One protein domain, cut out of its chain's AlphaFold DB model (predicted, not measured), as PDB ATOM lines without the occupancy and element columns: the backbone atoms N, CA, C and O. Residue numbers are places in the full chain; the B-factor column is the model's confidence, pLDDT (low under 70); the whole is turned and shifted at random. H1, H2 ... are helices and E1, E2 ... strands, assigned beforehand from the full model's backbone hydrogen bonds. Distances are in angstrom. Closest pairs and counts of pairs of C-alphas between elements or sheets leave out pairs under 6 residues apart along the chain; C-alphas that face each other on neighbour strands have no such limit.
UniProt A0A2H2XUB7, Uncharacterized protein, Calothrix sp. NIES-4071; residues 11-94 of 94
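Overview. This is residues 11 to 94 of the 94 residues of an uncharacterized protein of Calothrix sp. NIES-4071 (UniProt A0A2H2XUB7). A strongly twisted, curled sheet of four strands, E3 to E6, has the long helix H2 slanting over one face, while the small hairpin E1-E2 stands beside E3. The short helix H1 only grazes the sheet. The printed part has 84 residues, with order E1 E2 H1 E3 E4 E5 E6 H2; both sheets, E3-E4-E5-E6 and E1-E2, are antiparallel. The class is mixed, and the whole is compact, radius of gyration of the C-alphas 11.7 A, spanning 28 by 27 by 21 A.

Along the chain. E3 is residues 43 to 48, 16.5 A; E4 51 to 58, 21.8 A; E5 61 to 66, 17.0 A; E6 69 to 74, 16.4 A. H2, residues 82 to 93, 16.2 A, ends at C-alpha 93 (20.810, -50.626, 8.235). E1, residues 11 to 14, begins at C-alpha 11 (12.127, -38.043, 5.820). E2 is residues 19 to 22, and H1 residues 35 to 40.

Arrangement. E3 E4 E5 E6 form a meander, each strand the antiparallel neighbour of the one before. N 46 and O 53 are 2.8 A apart, N 56 and O 63 2.9 A, and N 64 and O 71 2.9 A, within hydrogen-bond range. H2 on one face makes two layers, helix and sheet: its height over the sheet is 7.5 A, over E4 and E5, slantwise to the strands at 51 degrees to E4 on the local plane. The closest C-alphas of E6 and H2 are those of Leu 73 and Arg 84, 6.8 A. The closest of E1 and E3 are those of Leu 11 and Leu 46, 5.0 A. In the hairpin E1 and E2, N 12 and O 21 are 2.8 A apart. H1 grazes the sheet with residues 37 to 39; H1 and H2 are apart. In H2 every O i to N i+4 pair is within hydrogen-bond range, in H1 1 of 2.

Size, cuts and confidence. The C-alphas farthest apart, of Lys 16 and Pro 59, are 32.4 A apart. The printed part has no cut. The link E2 to H1, residues 23 to 34, is long; its residues 28 to 29 pair with 20 to 21 of E2. Residues 18 to 41 have pLDDT under 70.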
ATOM      1  N   LEU A  11      13.243 -37.172   6.213       71.88
ATOM      2  CA  LEU A  11      12.127 -38.043   5.820       71.88
ATOM      3  C   LEU A  11      11.943 -39.213   6.791       71.88
ATOM      4  O   LEU A  11      12.932 -39.800   7.244       71.88
ATOM      5  N   ASP A  12      10.683 -39.579   7.015       71.62
ATOM      6  CA  ASP A  12      10.245 -40.883   7.508       71.62
ATOM      7  C   ASP A  12       9.738 -41.726   6.327       71.62
ATOM      8  O   ASP A  12       9.067 -41.211   5.434       71.62
ATOM      9  N   ILE A  13      10.090 -43.010   6.280       71.25
ATOM     10  CA  ILE A  13       9.798 -43.894   5.141       71.25
ATOM     11  C   ILE A  13       8.821 -44.985   5.577       71.25
ATOM     12  O   ILE A  13       9.168 -45.871   6.363       71.25
ATOM     13  N   ASP A  14       7.634 -45.000   4.972       71.38
ATOM     14  CA  ASP A  14       6.675 -46.089   5.113       71.38
ATOM     15  C   ASP A  14       6.995 -47.197   4.102       71.38
ATOM     16  O   ASP A  14       6.642 -47.168   2.922       71.38
ATOM     17  N   PHE A  15       7.662 -48.237   4.594       70.25
ATOM     18  CA  PHE A  15       8.035 -49.394   3.786       70.25
ATOM     19  C   PHE A  15       6.856 -50.260   3.338       70.25
ATOM     20  O   PHE A  15       7.016 -51.008   2.371       70.25
ATOM     21  N   LYS A  16       5.721 -50.222   4.049       74.69
ATOM     22  CA  LYS A  16       4.526 -51.001   3.700       74.69
ATOM     23  C   LYS A  16       3.870 -50.394   2.467       74.69
ATOM     24  O   LYS A  16       3.553 -51.124   1.532       74.69
ATOM     25  N   ASN A  17       3.720 -49.073   2.468       70.25
ATOM     26  CA  ASN A  17       3.063 -48.332   1.395       70.25
ATOM     27  C   ASN A  17       4.039 -47.806   0.329       70.25
ATOM     28  O   ASN A  17       3.599 -47.303  -0.698       70.25
ATOM     29  N   LYS A  18       5.355 -47.971   0.537       68.38
ATOM     30  CA  LYS A  18       6.429 -47.463  -0.336       68.38
ATOM     31  C   LYS A  18       6.381 -45.938  -0.510       68.38
ATOM     32  O   LYS A  18       6.691 -45.425  -1.583       68.38
ATOM     33  N   THR A  19       6.017 -45.224   0.547       65.56
ATOM     34  CA  THR A  19       5.938 -43.758   0.573       65.56
ATOM     35  C   THR A  19       7.000 -43.177   1.506       65.56
ATOM     36  O   THR A  19       7.584 -43.896   2.322       65.56
ATOM     37  N   ALA A  20       7.280 -41.877   1.391       66.44
ATOM     38  CA  ALA A  20       8.032 -41.159   2.416       66.44
ATOM     39  C   ALA A  20       7.419 -39.795   2.710       66.44
ATOM     40  O   ALA A  20       6.923 -39.106   1.823       66.44
ATOM     41  N   ILE A  21       7.486 -39.416   3.978       64.50
ATOM     42  CA  ILE A  21       6.882 -38.210   4.526       64.50
ATOM     43  C   ILE A  21       8.015 -37.340   5.048       64.50
ATOM     44  O   ILE A  21       8.866 -37.815   5.799       64.50
ATOM     45  N   VAL A  22       8.047 -36.063   4.671       64.06
ATOM     46  CA  VAL A  22       8.985 -35.133   5.294       64.06
ATOM     47  C   VAL A  22       8.507 -34.825   6.711       64.06
ATOM     48  O   VAL A  22       7.413 -34.309   6.903       64.06
ATOM     49  N   VAL A  23       9.351 -35.084   7.703       68.94
ATOM     50  CA  VAL A  23       9.078 -34.815   9.126       68.94
ATOM     51  C   VAL A  23       9.794 -33.561   9.650       68.94
ATOM     52  O   VAL A  23       9.670 -33.225  10.822       68.94
ATOM     53  N   GLY A  24      10.562 -32.869   8.794       54.81
ATOM     54  CA  GLY A  24      11.317 -31.649   9.135       54.81
ATOM     55  C   GLY A  24      10.875 -30.351   8.437       54.81
ATOM     56  O   GLY A  24      11.389 -29.294   8.785       54.81
ATOM     57  N   THR A  25       9.944 -30.422   7.481       50.28
ATOM     58  CA  THR A  25       9.258 -29.318   6.774       50.28
ATOM     59  C   THR A  25       8.021 -29.929   6.092       50.28
ATOM     60  O   THR A  25       8.212 -30.821   5.276       50.28
ATOM     61  N   ASP A  26       6.792 -29.518   6.412       38.81
ATOM     62  CA  ASP A  26       5.529 -30.179   6.002       38.81
ATOM     63  C   ASP A  26       5.333 -30.335   4.474       38.81
ATOM     64  O   ASP A  26       4.670 -29.520   3.831       38.81
ATOM     65  N   ILE A  27       5.902 -31.383   3.867       43.84
ATOM     66  CA  ILE A  27       5.743 -31.707   2.442       43.84
ATOM     67  C   ILE A  27       5.610 -33.229   2.281       43.84
ATOM     68  O   ILE A  27       6.410 -34.003   2.811       43.84
ATOM     69  N   TYR A  28       4.585 -33.662   1.550       45.00
ATOM     70  CA  TYR A  28       4.325 -35.064   1.225       45.00
ATOM     71  C   TYR A  28       4.786 -35.357  -0.206       45.00
ATOM     72  O   TYR A  28       4.522 -34.548  -1.091       45.00
ATOM     73  N   PHE A  29       5.442 -36.499  -0.429       49.38
ATOM     74  CA  PHE A  29       5.820 -36.967  -1.765       49.38
ATOM     75  C   PHE A  29       5.261 -38.367  -1.987       49.38
ATOM     76  O   PHE A  29       5.451 -39.266  -1.159       49.38
ATOM     77  N   ASP A  30       4.581 -38.564  -3.110       45.59
ATOM     78  CA  ASP A  30       4.200 -39.901  -3.547       45.59
ATOM     79  C   ASP A  30       5.404 -40.673  -4.140       45.59
ATOM     80  O   ASP A  30       6.554 -40.217  -4.134       45.59
ATOM     81  N   SER A  31       5.173 -41.904  -4.603       47.41
ATOM     82  CA  SER A  31       6.228 -42.775  -5.135       47.41
ATOM     83  C   SER A  31       6.907 -42.250  -6.407       47.41
ATOM     84  O   SER A  31       8.003 -42.723  -6.725       47.41
ATOM     85  N   GLU A  32       6.295 -41.304  -7.123       47.84
ATOM     86  CA  GLU A  32       6.793 -40.763  -8.393       47.84
ATOM     87  C   GLU A  32       7.508 -39.407  -8.219       47.84
ATOM     88  O   GLU A  32       8.345 -39.042  -9.045       47.84
ATOM     89  N   GLU A  33       7.302 -38.701  -7.102       50.19
ATOM     90  CA  GLU A  33       7.754 -37.309  -6.915       50.19
ATOM     91  C   GLU A  33       9.102 -37.117  -6.177       50.19
ATOM     92  O   GLU A  33       9.472 -36.009  -5.775       50.19
ATOM     93  N   TRP A  34       9.930 -38.163  -6.084       55.59
ATOM     94  CA  TRP A  34      11.262 -38.132  -5.439       55.59
ATOM     95  C   TRP A  34      12.251 -37.135  -6.052       55.59
ATOM     96  O   TRP A  34      13.185 -36.666  -5.393       55.59
ATOM     97  N   PHE A  35      12.025 -36.784  -7.315       56.31
ATOM     98  CA  PHE A  35      12.815 -35.829  -8.084       56.31
ATOM     99  C   PHE A  35      12.870 -34.451  -7.429       56.31
ATOM    100  O   PHE A  35      13.895 -33.770  -7.508       56.31
ATOM    101  N   PHE A  36      11.783 -34.034  -6.780       53.56
ATOM    102  CA  PHE A  36      11.659 -32.686  -6.241       53.56
ATOM    103  C   PHE A  36      12.660 -32.421  -5.108       53.56
ATOM    104  O   PHE A  36      13.283 -31.357  -5.055       53.56
ATOM    105  N   LEU A  37      12.880 -33.416  -4.245       59.66
ATOM    106  CA  LEU A  37      13.713 -33.289  -3.049       59.66
ATOM    107  C   LEU A  37      15.193 -33.050  -3.368       59.66
ATOM    108  O   LEU A  37      15.818 -32.171  -2.774       59.66
ATOM    109  N   MET A  38      15.742 -33.804  -4.323       61.16
ATOM    110  CA  MET A  38      17.162 -33.735  -4.679       61.16
ATOM    111  C   MET A  38      17.474 -32.744  -5.814       61.16
ATOM    112  O   MET A  38      18.624 -32.345  -5.986       61.16
ATOM    113  N   LYS A  39      16.492 -32.358  -6.642       60.31
ATOM    114  CA  LYS A  39      16.718 -31.350  -7.697       60.31
ATOM    115  C   LYS A  39      16.986 -29.970  -7.098       60.31
ATOM    116  O   LYS A  39      17.790 -29.219  -7.643       60.31
ATOM    117  N   SER A  40      16.331 -29.669  -5.980       58.22
ATOM    118  CA  SER A  40      16.446 -28.389  -5.278       58.22
ATOM    119  C   SER A  40      17.535 -28.387  -4.200       58.22
ATOM    120  O   SER A  40      17.967 -27.315  -3.789       58.22
ATOM    121  N   ASN A  41      17.992 -29.563  -3.751       60.06
ATOM    122  CA  ASN A  41      18.994 -29.701  -2.694       60.06
ATOM    123  C   ASN A  41      20.033 -30.765  -3.059       60.06
ATOM    124  O   ASN A  41      19.687 -31.906  -3.352       60.06
ATOM    125  N   ASP A  42      21.319 -30.427  -2.961       70.50
ATOM    126  CA  ASP A  42      22.414 -31.368  -3.241       70.50
ATOM    127  C   ASP A  42      22.449 -32.574  -2.278       70.50
ATOM    128  O   ASP A  42      23.147 -33.559  -2.540       70.50
ATOM    129  N   TYR A  43      21.721 -32.516  -1.157       75.81
ATOM    130  CA  TYR A  43      21.599 -33.611  -0.199       75.81
ATOM    131  C   TYR A  43      20.326 -33.525   0.661       75.81
ATOM    132  O   TYR A  43      19.741 -32.457   0.820       75.81
ATOM    133  N   PHE A  44      19.943 -34.646   1.276       76.06
ATOM    134  CA  PHE A  44      18.928 -34.724   2.332       76.06
ATOM    135  C   PHE A  44      19.288 -35.801   3.370       76.06
ATOM    136  O   PHE A  44      20.242 -36.563   3.192       76.06
ATOM    137  N   THR A  45      18.554 -35.848   4.483       75.12
ATOM    138  CA  THR A  45      18.762 -36.816   5.567       75.12
ATOM    139  C   THR A  45      17.531 -37.704   5.760       75.12
ATOM    140  O   THR A  45      16.393 -37.264   5.663       75.12
ATOM    141  N   LEU A  46      17.759 -38.978   6.054       77.69
ATOM    142  CA  LEU A  46      16.749 -39.964   6.418       77.69
ATOM    143  C   LEU A  46      16.960 -40.382   7.868       77.69
ATOM    144  O   LEU A  46      18.101 -40.613   8.280       77.69
ATOM    145  N   LEU A  47      15.872 -40.532   8.617       72.06
ATOM    146  CA  LEU A  47      15.900 -41.189   9.920       72.06
ATOM    147  C   LEU A  47      15.316 -42.593   9.772       72.06
ATOM    148  O   LEU A  47      14.194 -42.760   9.310       72.06
ATOM    149  N   TYR A  48      16.084 -43.616  10.148       75.00
ATOM    150  CA  TYR A  48      15.613 -45.000  10.133       75.00
ATOM    151  C   TYR A  48      16.164 -45.781  11.323       75.00
ATOM    152  O   TYR A  48      17.377 -45.957  11.424       75.00
ATOM    153  N   LYS A  49      15.280 -46.292  12.197       70.44
ATOM    154  CA  LYS A  49      15.643 -47.075  13.401       70.44
ATOM    155  C   LYS A  49      16.805 -46.438  14.182       70.44
ATOM    156  O   LYS A  49      17.850 -47.059  14.364       70.44
ATOM    157  N   ASP A  50      16.658 -45.156  14.515       73.81
ATOM    158  CA  ASP A  50      17.650 -44.320  15.219       73.81
ATOM    159  C   ASP A  50      18.978 -44.079  14.475       73.81
ATOM    160  O   ASP A  50      19.911 -43.470  15.006       73.81
ATOM    161  N   LYS A  51      19.095 -44.528  13.221       75.75
ATOM    162  CA  LYS A  51      20.231 -44.235  12.347       75.75
ATOM    163  C   LYS A  51      19.915 -43.010  11.493       75.75
ATOM    164  O   LYS A  51      18.880 -42.937  10.836       75.75
ATOM    165  N   VAL A  52      20.861 -42.076  11.464       82.12
ATOM    166  CA  VAL A  52      20.861 -40.940  10.539       82.12
ATOM    167  C   VAL A  52      21.546 -41.378   9.251       82.12
ATOM    168  O   VAL A  52      22.741 -41.691   9.270       82.12
ATOM    169  N   MET A  53      20.819 -41.378   8.136       84.81
ATOM    170  CA  MET A  53      21.394 -41.645   6.820       84.81
ATOM    171  C   MET A  53      21.422 -40.381   5.979       84.81
ATOM    172  O   MET A  53      20.416 -39.696   5.846       84.81
ATOM    173  N   ARG A  54      22.566 -40.073   5.381       85.44
ATOM    174  CA  ARG A  54      22.723 -38.898   4.517       85.44
ATOM    175  C   ARG A  54      22.680 -39.342   3.072       85.44
ATOM    176  O   ARG A  54      23.448 -40.223   2.697       85.44
ATOM    177  N   VAL A  55      21.818 -38.735   2.272       84.56
ATOM    178  CA  VAL A  55      21.761 -38.942   0.826       84.56
ATOM    179  C   VAL A  55      22.338 -37.706   0.168       84.56
ATOM    180  O   VAL A  55      21.886 -36.604   0.448       84.56
ATOM    181  N   SER A  56      23.353 -37.864  -0.675       84.06
ATOM    182  CA  SER A  56      24.071 -36.733  -1.266       84.06
ATOM    183  C   SER A  56      24.411 -36.990  -2.726       84.06
ATOM    184  O   SER A  56      24.787 -38.106  -3.114       84.06
ATOM    185  N   ARG A  57      24.310 -35.937  -3.535       82.62
ATOM    186  CA  ARG A  57      24.692 -35.923  -4.943       82.62
ATOM    187  C   ARG A  57      26.174 -35.591  -5.088       82.62
ATOM    188  O   ARG A  57      26.674 -34.617  -4.541       82.62
ATOM    189  N   TYR A  58      26.868 -36.403  -5.872       83.12
ATOM    190  CA  TYR A  58      28.253 -36.207  -6.285       83.12
ATOM    191  C   TYR A  58      28.332 -36.188  -7.817       83.12
ATOM    192  O   TYR A  58      27.414 -36.674  -8.481       83.12
ATOM    193  N   PRO A  59      29.454 -35.729  -8.410       82.94
ATOM    194  CA  PRO A  59      29.635 -35.755  -9.864       82.94
ATOM    195  C   PRO A  59      29.460 -37.146 -10.491       82.94
ATOM    196  O   PRO A  59      29.035 -37.265 -11.631       82.94
ATOM    197  N   LYS A  60      29.778 -38.207  -9.735       85.25
ATOM    198  CA  LYS A  60      29.680 -39.607 -10.181       85.25
ATOM    199  C   LYS A  60      28.306 -40.248  -9.938       85.25
ATOM    200  O   LYS A  60      28.110 -41.393 -10.328       85.25
ATOM    201  N   GLY A  61      27.389 -39.551  -9.269       87.88
ATOM    202  CA  GLY A  61      26.064 -40.064  -8.937       87.88
ATOM    203  C   GLY A  61      25.636 -39.767  -7.504       87.88
ATOM    204  O   GLY A  61      26.248 -38.976  -6.788       87.88
ATOM    205  N   VAL A  62      24.559 -40.416  -7.084       86.94
ATOM    206  CA  VAL A  62      23.924 -40.263  -5.778       86.94
ATOM    207  C   VAL A  62      24.360 -41.398  -4.860       86.94
ATOM    208  O   VAL A  62      24.360 -42.570  -5.247       86.94
ATOM    209  N   TYR A  63      24.713 -41.047  -3.628       89.75
ATOM    210  CA  TYR A  63      25.165 -41.990  -2.611       89.75
ATOM    211  C   TYR A  63      24.383 -41.798  -1.318       89.75
ATOM    212  O   TYR A  63      23.980 -40.682  -0.995       89.75
ATOM    213  N   ILE A  64      24.227 -42.885  -0.569       89.50
ATOM    214  CA  ILE A  64      23.701 -42.879   0.793       89.50
ATOM    215  C   ILE A  64      24.784 -43.329   1.775       89.50
ATOM    216  O   ILE A  64      25.547 -44.257   1.490       89.50
ATOM    217  N   TYR A  65      24.847 -42.648   2.914       90.62
ATOM    218  CA  TYR A  65      25.861 -42.825   3.945       90.62
ATOM    219  C   TYR A  65      25.211 -43.081   5.303       90.62
ATOM    220  O   TYR A  65      24.312 -42.337   5.687       90.62
ATOM    221  N   CYS A  66      25.710 -44.051   6.069       88.25
ATOM    222  CA  CYS A  66      25.355 -44.245   7.480       88.25
ATOM    223  C   CYS A  66      26.577 -44.757   8.247       88.25
ATOM    224  O   CYS A  66      27.177 -45.742   7.845       88.25
ATOM    225  N   LYS A  67      26.949 -44.100   9.357       85.94
ATOM    226  CA  LYS A  67      28.032 -44.535  10.273       85.94
ATOM    227  C   LYS A  67      29.366 -44.940   9.599       85.94
ATOM    228  O   LYS A  67      30.079 -45.786  10.116       85.94
ATOM    229  N   GLY A  68      29.731 -44.304   8.484       83.88
ATOM    230  CA  GLY A  68      30.977 -44.586   7.752       83.88
ATOM    231  C   GLY A  68      30.809 -45.526   6.556       83.88
ATOM    232  O   GLY A  68      31.652 -45.514   5.661       83.88
ATOM    233  N   ASP A  69      29.687 -46.240   6.468       90.62
ATOM    234  CA  ASP A  69      29.334 -47.028   5.295       90.62
ATOM    235  C   ASP A  69      28.744 -46.145   4.199       90.62
ATOM    236  O   ASP A  69      28.011 -45.185   4.464       90.62
ATOM    237  N   LYS A  70      29.053 -46.492   2.947       91.75
ATOM    238  CA  LYS A  70      28.576 -45.801   1.747       91.75
ATOM    239  C   LYS A  70      28.008 -46.799   0.748       91.75
ATOM    240  O   LYS A  70      28.678 -47.767   0.388       91.75
ATOM    241  N   LYS A  71      26.828 -46.508   0.199       93.06
ATOM    242  CA  LYS A  71      26.251 -47.246  -0.935       93.06
ATOM    243  C   LYS A  71      25.855 -46.312  -2.069       93.06
ATOM    244  O   LYS A  71      25.503 -45.155  -1.860       93.06
ATOM    245  N   TYR A  72      25.941 -46.838  -3.282       90.56
ATOM    246  CA  TYR A  72      25.590 -46.134  -4.507       90.56
ATOM    247  C   TYR A  72      24.122 -46.359  -4.872       90.56
ATOM    248  O   TYR A  72      23.660 -47.503  -4.935       90.56
ATOM    249  N   LEU A  73      23.411 -45.266  -5.145       86.75
ATOM    250  CA  LEU A  73      21.996 -45.280  -5.493       86.75
ATOM    251  C   LEU A  73      21.787 -45.259  -7.010       86.75
ATOM    252  O   LEU A  73      21.164 -46.185  -7.531       86.75
ATOM    253  N   SER A  74      22.322 -44.247  -7.702       86.06
ATOM    254  CA  SER A  74      22.191 -44.070  -9.157       86.06
ATOM    255  C   SER A  74      23.226 -43.082  -9.714       86.06
ATOM    256  O   SER A  74      23.714 -42.228  -8.979       86.06
ATOM    257  N   SER A  75      23.532 -43.158 -11.012       83.62
ATOM    258  CA  SER A  75      24.339 -42.161 -11.744       83.62
ATOM    259  C   SER A  75      23.489 -40.984 -12.196       83.62
ATOM    260  O   SER A  75      24.016 -39.893 -12.398       83.62
ATOM    261  N   ASN A  76      22.179 -41.202 -12.338       78.06
ATOM    262  CA  ASN A  76      21.212 -40.188 -12.712       78.06
ATOM    263  C   ASN A  76      20.172 -40.038 -11.598       78.06
ATOM    264  O   ASN A  76      19.499 -40.989 -11.207       78.06
ATOM    265  N   ILE A  77      20.049 -38.820 -11.085       74.19
ATOM    266  CA  ILE A  77      19.035 -38.456 -10.095       74.19
ATOM    267  C   ILE A  77      17.620 -38.689 -10.629       74.19
ATOM    268  O   ILE A  77      16.734 -39.057  -9.868       74.19
ATOM    269  N   GLU A  78      17.446 -38.550 -11.944       72.12
ATOM    270  CA  GLU A  78      16.165 -38.711 -12.617       72.12
ATOM    271  C   GLU A  78      15.721 -40.173 -12.742       72.12
ATOM    272  O   GLU A  78      14.621 -40.469 -13.187       72.12
ATOM    273  N   THR A  79      16.581 -41.118 -12.378       72.94
ATOM    274  CA  THR A  79      16.248 -42.545 -12.385       72.94
ATOM    275  C   THR A  79      16.196 -43.123 -10.973       72.94
ATOM    276  O   THR A  79      16.057 -44.336 -10.800       72.94
ATOM    277  N   LEU A  80      16.328 -42.275  -9.945       75.69
ATOM    278  CA  LEU A  80      16.252 -42.696  -8.554       75.69
ATOM    279  C   LEU A  80      14.793 -42.923  -8.152       75.69
ATOM    280  O   LEU A  80      14.034 -41.976  -7.980       75.69
ATOM    281  N   THR A  81      14.425 -44.184  -7.945       76.69
ATOM    282  CA  THR A  81      13.096 -44.560  -7.453       76.69
ATOM    283  C   THR A  81      13.079 -44.739  -5.937       76.69
ATOM    284  O   THR A  81      14.102 -45.056  -5.313       76.69
ATOM    285  N   ILE A  82      11.889 -44.632  -5.340       74.88
ATOM    286  CA  ILE A  82      11.680 -44.930  -3.918       74.88
ATOM    287  C   ILE A  82      12.065 -46.364  -3.559       74.88
ATOM    288  O   ILE A  82      12.681 -46.616  -2.529       74.88
ATOM    289  N   GLU A  83      11.797 -47.322  -4.443       75.50
ATOM    290  CA  GLU A  83      12.144 -48.723  -4.207       75.50
ATOM    291  C   GLU A  83      13.653 -48.922  -4.099       75.50
ATOM    292  O   GLU A  83      14.131 -49.661  -3.231       75.50
ATOM    293  N   ARG A  84      14.417 -48.231  -4.953       82.75
ATOM    294  CA  ARG A  84      15.876 -48.265  -4.903       82.75
ATOM    295  C   ARG A  84      16.381 -47.664  -3.598       82.75
ATOM    296  O   ARG A  84      17.233 -48.277  -2.957       82.75
ATOM    297  N   LEU A  85      15.827 -46.524  -3.187       81.88
ATOM    298  CA  LEU A  85      16.171 -45.887  -1.920       81.88
ATOM    299  C   LEU A  85      15.872 -46.807  -0.728       81.88
ATOM    300  O   LEU A  85      16.774 -47.103   0.051       81.88
ATOM    301  N   ILE A  86      14.644 -47.324  -0.637       81.12
ATOM    302  CA  ILE A  86      14.193 -48.272   0.392       81.12
ATOM    303  C   ILE A  86      15.118 -49.483   0.477       81.12
ATOM    304  O   ILE A  86      15.535 -49.871   1.572       81.12
ATOM    305  N   LYS A  87      15.440 -50.092  -0.670       85.19
ATOM    306  CA  LYS A  87      16.307 -51.268  -0.728       85.19
ATOM    307  C   LYS A  87      17.678 -50.949  -0.140       85.19
ATOM    308  O   LYS A  87      18.147 -51.667   0.738       85.19
ATOM    309  N   THR A  88      18.300 -49.859  -0.580       87.94
ATOM    310  CA  THR A  88      19.642 -49.492  -0.123       87.94
ATOM    311  C   THR A  88      19.663 -49.059   1.345       87.94
ATOM    312  O   THR A  88      20.597 -49.417   2.055       87.94
ATOM    313  N   VAL A  89      18.627 -48.368   1.833       85.94
ATOM    314  CA  VAL A  89      18.439 -48.037   3.260       85.94
ATOM    315  C   VAL A  89      18.389 -49.306   4.110       85.94
ATOM    316  O   VAL A  89      19.089 -49.397   5.117       85.94
ATOM    317  N   LYS A  90      17.611 -50.315   3.692       84.50
ATOM    318  CA  LYS A  90      17.545 -51.611   4.387       84.50
ATOM    319  C   LYS A  90      18.898 -52.321   4.400       84.50
ATOM    320  O   LYS A  90      19.292 -52.814   5.449       84.50
ATOM    321  N   GLU A  91      19.612 -52.338   3.274       88.06
ATOM    322  CA  GLU A  91      20.950 -52.943   3.171       88.06
ATOM    323  C   GLU A  91      21.980 -52.266   4.085       88.06
ATOM    324  O   GLU A  91      22.811 -52.952   4.667       88.06
ATOM    325  N   LEU A  92      21.943 -50.937   4.206       86.94
ATOM    326  CA  LEU A  92      22.864 -50.166   5.055       86.94
ATOM    327  C   LEU A  92      22.525 -50.229   6.546       86.94
ATOM    328  O   LEU A  92      23.335 -49.853   7.390       86.94
ATOM    329  N   ALA A  93      21.294 -50.609   6.870       80.69
ATOM    330  CA  ALA A  93      20.810 -50.626   8.235       80.69
ATOM    331  C   ALA A  93      20.738 -52.013   8.868       80.69
ATOM    332  O   ALA A  93      20.536 -52.057  10.089       80.69
ATOM    333  N   ALA A  94      20.859 -53.075   8.069       78.81
ATOM    334  CA  ALA A  94      21.148 -54.426   8.545       78.81
ATOM    335  C   ALA A  94      22.447 -54.436   9.367       78.81
ATOM    336  O   ALA A  94      22.487 -55.209  10.344       78.81
TER     337      ALA A  94